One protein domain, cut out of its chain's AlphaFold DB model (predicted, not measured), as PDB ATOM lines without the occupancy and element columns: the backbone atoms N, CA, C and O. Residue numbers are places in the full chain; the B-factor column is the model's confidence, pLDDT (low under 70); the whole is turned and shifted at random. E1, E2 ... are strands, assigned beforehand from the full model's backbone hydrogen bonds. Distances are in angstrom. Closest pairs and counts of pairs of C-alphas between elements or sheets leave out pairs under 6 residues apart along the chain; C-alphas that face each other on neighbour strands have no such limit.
ATOM      1  N   ASN A 459      14.780 -82.404  65.446       71.75
ATOM      2  CA  ASN A 459      13.542 -83.168  65.571       71.75
ATOM      3  C   ASN A 459      13.836 -84.596  66.074       71.75
ATOM      4  O   ASN A 459      14.503 -85.308  65.328       71.75
ATOM      5  N   PRO A 460      13.340 -85.105  67.227       69.44
ATOM      6  CA  PRO A 460      12.930 -84.485  68.506       69.44
ATOM      7  C   PRO A 460      14.140 -84.038  69.386       69.44
ATOM      8  O   PRO A 460      15.261 -84.009  68.876       69.44
ATOM      9  N   PRO A 461      13.962 -83.666  70.682       72.06
ATOM     10  CA  PRO A 461      15.056 -83.241  71.565       72.06
ATOM     11  C   PRO A 461      16.167 -84.291  71.687       72.06
ATOM     12  O   PRO A 461      15.892 -85.488  71.774       72.06
ATOM     13  N   TYR A 462      17.419 -83.835  71.713       83.00
ATOM     14  CA  TYR A 462      18.580 -84.707  71.854       83.00
ATOM     15  C   TYR A 462      18.706 -85.226  73.286       83.00
ATOM     16  O   TYR A 462      18.577 -84.459  74.234       83.00
ATOM     17  N   TYR A 463      18.998 -86.516  73.428       81.12
ATOM     18  CA  TYR A 463      19.326 -87.148  74.700       81.12
ATOM     19  C   TYR A 463      20.682 -87.834  74.570       81.12
ATOM     20  O   TYR A 463      20.927 -88.521  73.575       81.12
ATOM     21  N   GLU A 464      21.552 -87.674  75.568       80.38
ATOM     22  CA  GLU A 464      22.874 -88.311  75.578       80.38
ATOM     23  C   GLU A 464      22.762 -89.816  75.289       80.38
ATOM     24  O   GLU A 464      21.945 -90.508  75.894       80.38
ATOM     25  N   GLY A 465      23.571 -90.321  74.357       71.25
ATOM     26  CA  GLY A 465      23.617 -91.747  74.019       71.25
ATOM     27  C   GLY A 465      22.534 -92.242  73.063       71.25
ATOM     28  O   GLY A 465      22.650 -93.362  72.566       71.25
ATOM     29  N   ILE A 466      21.527 -91.421  72.756       79.50
ATOM     30  CA  ILE A 466      20.444 -91.734  71.817       79.50
ATOM     31  C   ILE A 466      20.707 -91.002  70.492       79.50
ATOM     32  O   ILE A 466      21.205 -89.877  70.472       79.50
ATOM     33  N   ALA A 467      20.399 -91.641  69.356       78.31
ATOM     34  CA  ALA A 467      20.508 -90.978  68.054       78.31
ATOM     35  C   ALA A 467      19.540 -89.789  67.972       78.31
ATOM     36  O   ALA A 467      18.326 -89.981  68.002       78.31
ATOM     37  N   GLY A 468      20.077 -88.578  67.825       80.56
ATOM     38  CA  GLY A 468      19.286 -87.427  67.410       80.56
ATOM     39  C   GLY A 468      19.021 -87.488  65.909       80.56
ATOM     40  O   GLY A 468      19.804 -88.069  65.155       80.56
ATOM     41  N   THR A 469      17.935 -86.870  65.457       83.25
ATOM     42  CA  THR A 469      17.678 -86.662  64.029       83.25
ATOM     43  C   THR A 469      17.573 -85.180  63.718       83.25
ATOM     44  O   THR A 469      17.079 -84.374  64.510       83.25
ATOM     45  N   VAL A 470      18.104 -84.802  62.561       88.44
ATOM     46  CA  VAL A 470      18.037 -83.437  62.061       88.44
ATOM     47  C   VAL A 470      17.474 -83.437  60.651       88.44
ATOM     48  O   VAL A 470      17.953 -84.158  59.777       88.44
ATOM     49  N   ASP A 471      16.445 -82.628  60.438       87.69
ATOM     50  CA  ASP A 471      15.859 -82.421  59.124       87.69
ATOM     51  C   ASP A 471      16.669 -81.346  58.401       87.69
ATOM     52  O   ASP A 471      16.768 -80.198  58.852       87.69
ATOM     53  N   VAL A 472      17.262 -81.731  57.275       87.94
ATOM     54  CA  VAL A 472      18.033 -80.852  56.401       87.94
ATOM     55  C   VAL A 472      17.254 -80.621  55.117       87.94
ATOM     56  O   VAL A 472      16.873 -81.580  54.453       87.94
ATOM     57  N   THR A 473      17.044 -79.361  54.738       87.00
ATOM     58  CA  THR A 473      16.442 -78.997  53.445       87.00
ATOM     59  C   THR A 473      17.447 -78.228  52.597       87.00
ATOM     60  O   THR A 473      17.959 -77.203  53.050       87.00
ATOM     61  N   THR A 483      28.671 -80.800  61.743       93.25
ATOM     62  CA  THR A 483      29.655 -80.693  62.818       93.25
ATOM     63  C   THR A 483      28.989 -80.293  64.120       93.25
ATOM     64  O   THR A 483      27.954 -79.628  64.125       93.25
ATOM     65  N   VAL A 484      29.581 -80.701  65.236       92.12
ATOM     66  CA  VAL A 484      29.182 -80.255  66.569       92.12
ATOM     67  C   VAL A 484      30.373 -79.639  67.283       92.12
ATOM     68  O   VAL A 484      31.497 -80.120  67.150       92.12
ATOM     69  N   ARG A 485      30.124 -78.575  68.037       91.50
ATOM     70  CA  ARG A 485      31.097 -77.950  68.935       91.50
ATOM     71  C   ARG A 485      30.489 -77.847  70.317       91.50
ATOM     72  O   ARG A 485      29.427 -77.240  70.438       91.50
ATOM     73  N   GLU A 486      31.141 -78.432  71.312       89.31
ATOM     74  CA  GLU A 486      30.726 -78.331  72.712       89.31
ATOM     75  C   GLU A 486      31.059 -76.946  73.282       89.31
ATOM     76  O   GLU A 486      32.042 -76.313  72.889       89.31
ATOM     77  N   ASP A 487      30.213 -76.442  74.179       83.94
ATOM     78  CA  ASP A 487      30.437 -75.146  74.817       83.94
ATOM     79  C   ASP A 487      31.719 -75.182  75.670       83.94
ATOM     80  O   ASP A 487      31.879 -76.019  76.554       83.94
ATOM     81  N   GLY A 488      32.648 -74.261  75.398       78.38
ATOM     82  CA  GLY A 488      33.966 -74.226  76.043       78.38
ATOM     83  C   GLY A 488      35.058 -75.015  75.312       78.38
ATOM     84  O   GLY A 488      36.233 -74.824  75.627       78.38
ATOM     85  N   ASP A 489      34.708 -75.814  74.301       78.44
ATOM     86  CA  ASP A 489      35.676 -76.422  73.387       78.44
ATOM     87  C   ASP A 489      35.932 -75.509  72.173       78.44
ATOM     88  O   ASP A 489      35.030 -74.891  71.593       78.44
ATOM     89  N   ALA A 490      37.199 -75.409  71.776       72.00
ATOM     90  CA  ALA A 490      37.603 -74.730  70.552       72.00
ATOM     91  C   ALA A 490      37.400 -75.615  69.309       72.00
ATOM     92  O   ALA A 490      37.320 -75.097  68.192       72.00
ATOM     93  N   SER A 491      37.318 -76.933  69.493       79.38
ATOM     94  CA  SER A 491      37.317 -77.920  68.417       79.38
ATOM     95  C   SER A 491      35.903 -78.218  67.914       79.38
ATOM     96  O   SER A 491      34.980 -78.468  68.682       79.38
ATOM     97  N   GLU A 492      35.728 -78.218  66.591       86.81
ATOM     98  CA  GLU A 492      34.534 -78.771  65.946       86.81
ATOM     99  C   GLU A 492      34.771 -80.238  65.581       86.81
ATOM    100  O   GLU A 492      35.743 -80.572  64.900       86.81
ATOM    101  N   HIS A 493      33.841 -81.106  65.963       88.12
ATOM    102  CA  HIS A 493      33.863 -82.525  65.636       88.12
ATOM    103  C   HIS A 493      32.896 -82.831  64.495       88.12
ATOM    104  O   HIS A 493      31.732 -82.431  64.521       88.12
ATOM    105  N   ILE A 494      33.368 -83.565  63.486       91.12
ATOM    106  CA  ILE A 494      32.539 -84.003  62.360       91.12
ATOM    107  C   ILE A 494      31.663 -85.172  62.815       91.12
ATOM    108  O   ILE A 494      32.173 -86.209  63.229       91.12
ATOM    109  N   LEU A 495      30.345 -85.002  62.713       89.62
ATOM    110  CA  LEU A 495      29.365 -86.049  63.002       89.62
ATOM    111  C   LEU A 495      29.041 -86.875  61.761       89.62
ATOM    112  O   LEU A 495      28.877 -88.091  61.845       89.62
ATOM    113  N   LEU A 496      28.911 -86.211  60.612       90.31
ATOM    114  CA  LEU A 496      28.690 -86.874  59.335       90.31
ATOM    115  C   LEU A 496      29.163 -85.998  58.175       90.31
ATOM    116  O   LEU A 496      29.085 -84.771  58.228       90.31
ATOM    117  N   GLU A 497      29.558 -86.647  57.089       92.25
ATOM    118  CA  GLU A 497      29.789 -85.997  55.806       92.25
ATOM    119  C   GLU A 497      29.212 -86.879  54.696       92.25
ATOM    120  O   GLU A 497      29.451 -88.089  54.686       92.25
ATOM    121  N   ARG A 498      28.384 -86.312  53.813       91.50
ATOM    122  CA  ARG A 498      27.775 -87.044  52.688       91.50
ATOM    123  C   ARG A 498      27.268 -86.105  51.599       91.50
ATOM    124  O   ARG A 498      26.962 -84.947  51.870       91.50
ATOM    125  N   ASP A 499      27.097 -86.635  50.397       90.81
ATOM    126  CA  ASP A 499      26.412 -85.940  49.308       90.81
ATOM    127  C   ASP A 499      24.893 -86.118  49.430       90.81
ATOM    128  O   ASP A 499      24.405 -87.225  49.677       90.81
ATOM    129  N   LEU A 500      24.138 -85.025  49.283       89.56
ATOM    130  CA  LEU A 500      22.676 -85.032  49.319       89.56
ATOM    131  C   LEU A 500      22.081 -84.395  48.056       89.56
ATOM    132  O   LEU A 500      22.592 -83.374  47.588       89.56
ATOM    133  N   PRO A 501      20.978 -84.951  47.517       90.00
ATOM    134  CA  PRO A 501      20.213 -84.298  46.462       90.00
ATOM    135  C   PRO A 501      19.466 -83.065  46.999       90.00
ATOM    136  O   PRO A 501      19.346 -82.861  48.208       90.00
ATOM    137  N   ALA A 502      18.917 -82.256  46.089       88.25
ATOM    138  CA  ALA A 502      17.978 -81.200  46.460       88.25
ATOM    139  C   ALA A 502      16.717 -81.793  47.120       88.25
ATOM    140  O   ALA A 502      16.259 -82.871  46.738       88.25
ATOM    141  N   GLY A 503      16.132 -81.070  48.075       87.88
ATOM    142  CA  GLY A 503      14.964 -81.510  48.841       87.88
ATOM    143  C   GLY A 503      15.253 -81.677  50.332       87.88
ATOM    144  O   GLY A 503      16.224 -81.126  50.851       87.88
ATOM    145  N   SER A 504      14.372 -82.396  51.030       87.31
ATOM    146  CA  SER A 504      14.485 -82.644  52.471       87.31
ATOM    147  C   SER A 504      15.022 -84.044  52.756       87.31
ATOM    148  O   SER A 504      14.538 -85.019  52.184       87.31
ATOM    149  N   ALA A 505      15.974 -84.147  53.679       87.69
ATOM    150  CA  ALA A 505      16.532 -85.401  54.163       87.69
ATOM    151  C   ALA A 505      16.648 -85.382  55.693       87.69
ATOM    152  O   ALA A 505      17.133 -84.407  56.268       87.69
ATOM    153  N   ALA A 506      16.240 -86.472  56.342       87.50
ATOM    154  CA  ALA A 506      16.455 -86.675  57.770       87.50
ATOM    155  C   ALA A 506      17.822 -87.336  57.987       87.50
ATOM    156  O   ALA A 506      18.105 -88.408  57.442       87.50
ATOM    157  N   LEU A 507      18.684 -86.694  58.771       88.25
ATOM    158  CA  LEU A 507      20.029 -87.175  59.062       88.25
ATOM    159  C   LEU A 507      20.129 -87.579  60.534       88.25
ATOM    160  O   LEU A 507      19.910 -86.738  61.407       88.25
ATOM    161  N   PRO A 508      20.479 -88.841  60.837       87.50
ATOM    162  CA  PRO A 508      20.810 -89.218  62.198       87.50
ATOM    163  C   PRO A 508      22.172 -88.630  62.575       87.50
ATOM    164  O   PRO A 508      23.103 -88.622  61.766       87.50
ATOM    165  N   PHE A 509      22.297 -88.174  63.814       87.94
ATOM    166  CA  PHE A 509      23.543 -87.671  64.373       87.94
ATOM    167  C   PHE A 509      23.712 -88.153  65.818       87.94
ATOM    168  O   PHE A 509      22.739 -88.391  66.537       87.94
ATOM    169  N   ARG A 510      24.966 -88.332  66.238       84.94
ATOM    170  CA  ARG A 510      25.329 -88.784  67.587       84.94
ATOM    171  C   ARG A 510      26.601 -88.062  68.040       84.94
ATOM    172  O   ARG A 510      27.668 -88.391  67.525       84.94
ATOM    173  N   PRO A 511      26.501 -87.082  68.952       84.94
ATOM    174  CA  PRO A 511      27.660 -86.486  69.613       84.94
ATOM    175  C   PRO A 511      28.436 -87.514  70.450       84.94
ATOM    176  O   PRO A 511      27.950 -88.618  70.709       84.94
ATOM    177  N   ALA A 512      29.647 -87.150  70.874       78.00
ATOM    178  CA  ALA A 512      30.463 -87.992  71.745       78.00
ATOM    179  C   ALA A 512      29.800 -88.200  73.131       78.00
ATOM    180  O   ALA A 512      29.050 -87.328  73.584       78.00
ATOM    181  N   PRO A 513      30.070 -89.327  73.824       71.50
ATOM    182  CA  PRO A 513      29.602 -89.536  75.195       71.50
ATOM    183  C   PRO A 513      30.060 -88.396  76.112       71.50
ATOM    184  O   PRO A 513      31.206 -87.960  76.020       71.50
ATOM    185  N   GLY A 514      29.186 -87.927  76.998       72.69
ATOM    186  CA  GLY A 514      29.444 -86.779  77.866       72.69
ATOM    187  C   GLY A 514      28.985 -85.427  77.316       72.69
ATOM    188  O   GLY A 514      28.807 -84.525  78.127       72.69
ATOM    189  N   PHE A 515      28.699 -85.294  76.011       80.94
ATOM    190  CA  PHE A 515      28.278 -84.021  75.404       80.94
ATOM    191  C   PHE A 515      27.047 -83.423  76.108       80.94
ATOM    192  O   PHE A 515      25.986 -84.062  76.172       80.94
ATOM    193  N   ARG A 516      27.171 -82.193  76.619       80.06
ATOM    194  CA  ARG A 516      26.107 -81.510  77.383       80.06
ATOM    195  C   ARG A 516      25.331 -80.498  76.550       80.06
ATOM    196  O   ARG A 516      24.109 -80.611  76.428       80.06
ATOM    197  N   SER A 517      26.028 -79.528  75.976       86.56
ATOM    198  CA  SER A 517      25.442 -78.466  75.164       86.56
ATOM    199  C   SER A 517      26.452 -77.931  74.163       86.56
ATOM    200  O   SER A 517      27.663 -78.038  74.353       86.56
ATOM    201  N   GLY A 518      25.959 -77.372  73.064       88.12
ATOM    202  CA  GLY A 518      26.834 -76.827  72.046       88.12
ATOM    203  C   GLY A 518      26.125 -76.424  70.766       88.12
ATOM    204  O   GLY A 518      24.899 -76.415  70.655       88.12
ATOM    205  N   THR A 519      26.915 -76.092  69.753       90.75
ATOM    206  CA  THR A 519      26.412 -75.688  68.436       90.75
ATOM    207  C   THR A 519      26.476 -76.854  67.457       90.75
ATOM    208  O   THR A 519      27.558 -77.384  67.204       90.75
ATOM    209  N   LEU A 520      25.338 -77.215  66.863       91.00
ATOM    210  CA  LEU A 520      25.250 -78.130  65.727       91.00
ATOM    211  C   LEU A 520      25.231 -77.313  64.431       91.00
ATOM    212  O   LEU A 520      24.262 -76.609  64.149       91.00
ATOM    213  N   SER A 521      26.290 -77.416  63.639       91.81
ATOM    214  CA  SER A 521      26.474 -76.670  62.396       91.81
ATOM    215  C   SER A 521      26.304 -77.581  61.186       91.81
ATOM    216  O   SER A 521      26.923 -78.636  61.089       91.81
ATOM    217  N   LEU A 522      25.509 -77.142  60.215       92.38
ATOM    218  CA  LEU A 522      25.428 -77.736  58.887       92.38
ATOM    219  C   LEU A 522      26.136 -76.824  57.896       92.38
ATOM    220  O   LEU A 522      25.737 -75.674  57.702       92.38
ATOM    221  N   ARG A 523      27.151 -77.361  57.229       93.50
ATOM    222  CA  ARG A 523      27.833 -76.722  56.105       93.50
ATOM    223  C   ARG A 523      27.481 -77.478  54.832       93.50
ATOM    224  O   ARG A 523      27.755 -78.667  54.739       93.50
ATOM    225  N   ALA A 524      26.874 -76.796  53.869       90.31
ATOM    226  CA  ALA A 524      26.544 -77.331  52.554       90.31
ATOM    227  C   ALA A 524      27.417 -76.661  51.493       90.31
ATOM    228  O   ALA A 524      27.575 -75.438  51.504       90.31
ATOM    229  N   ARG A 525      27.977 -77.454  50.580       89.88
ATOM    230  CA  ARG A 525      28.757 -76.983  49.434       89.88
ATOM    231  C   ARG A 525      28.189 -77.583  48.151       89.88
ATOM    232  O   ARG A 525      28.158 -78.804  48.029       89.88
ATOM    233  N   ASP A 526      27.732 -76.750  47.224       85.00
ATOM    234  CA  ASP A 526      27.250 -77.222  45.920       85.00
ATOM    235  C   ASP A 526      28.411 -77.610  44.980       85.00
ATOM    236  O   ASP A 526      29.592 -77.486  45.325       85.00
ATOM    237  N   GLY A 527      28.070 -78.085  43.778       75.69
ATOM    238  CA  GLY A 527      29.051 -78.441  42.749       75.69
ATOM    239  C   GLY A 527      29.897 -77.262  42.246       75.69
ATOM    240  O   GLY A 527      31.028 -77.483  41.825       75.69
TER     241      GLY A 527
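Overview. This is residues 459 to 473 and 483 to 527 of the 866 residues of an uncharacterized protein of Planctomycetes bacterium (UniProt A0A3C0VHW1). Two small antiparallel sheets stand partly and loosely face to face: a strongly twisted sheet of three strands, E3, E2 and E5, and a two-strand ribbon, E1 and E4. The strands run broadly along the longest axis; residues 501 and 502 join the two sheets at one end, and the loop 510 to 516 joins them near the other. The printed part has 60 residues, with five named strands in the order E1 E2 E3 E4 E5 and no named helix; the class is all strand. The larger sheet runs E3, E2, E5 and the smaller E1, E4. The whole is flat, 34 by 25 by 13 A, and only just compact, close to loose, with a radius of gyration of the C-alphas of 12.2 A.

Arrangement. In the larger sheet E2, residues 483 to 486, is the inner strand, and E3, residues 493 to 500, and E5, residues 517 to 526, are the edge strands. E2 and E5 are antiparallel at 159 degrees; the C-alphas of Glu 486 and Gly 518, which face each other, are 4.2 A apart, and N 519 and O 485 are within hydrogen-bond range at 2.8 A. E2 and E3 form a hairpin, antiparallel at 160 degrees, with N 493 and O 484 at 2.8 A. The C-alphas of this sheet lie up to 5.0 A off its best plane. E4, residues 503 to 509, follows E3 over a tight link; their closest C-alphas, those of Leu 495 and Phe 509, are 6.2 A apart, and their centres are 10.8 A apart. E1, residues 468 to 473, is antiparallel to E4 at 159 degrees, with N 507 and O 470 at 2.8 A and N 468 and O 509 at 3.0 A. E1 and E5 are only just apart, with 8.4 A between their closest C-alphas. E1 and E3 are apart, and so are E2 and E4.

Along the chain. E5 is the longest strand, 29.3 A from C-alpha 517 to C-alpha 526 at (27.250, -77.222, 45.920). E3 measures 19.9 A, E4 18.8 A, E1 16.6 A and E2 10.2 A. E1 begins with C-alpha 468 at (19.286, -87.427, 67.410), and E3 begins with C-alpha 493 at (33.863, -82.525, 65.636).

Size, cuts and confidence. The two C-alphas farthest apart, those of Gly 514 and Gly 527, are 36.1 A apart. Residues 474 to 482 are not printed; C-alphas 473 and 483 are 16.3 A apart across this cut, between E1 and E2. Of the links printed whole, E3 to E4 is tight, E2 to E3 and E4 to E5 are short, and none is long. The mean pLDDT of the printed part is 84.8, and residue 460 alone is under 70.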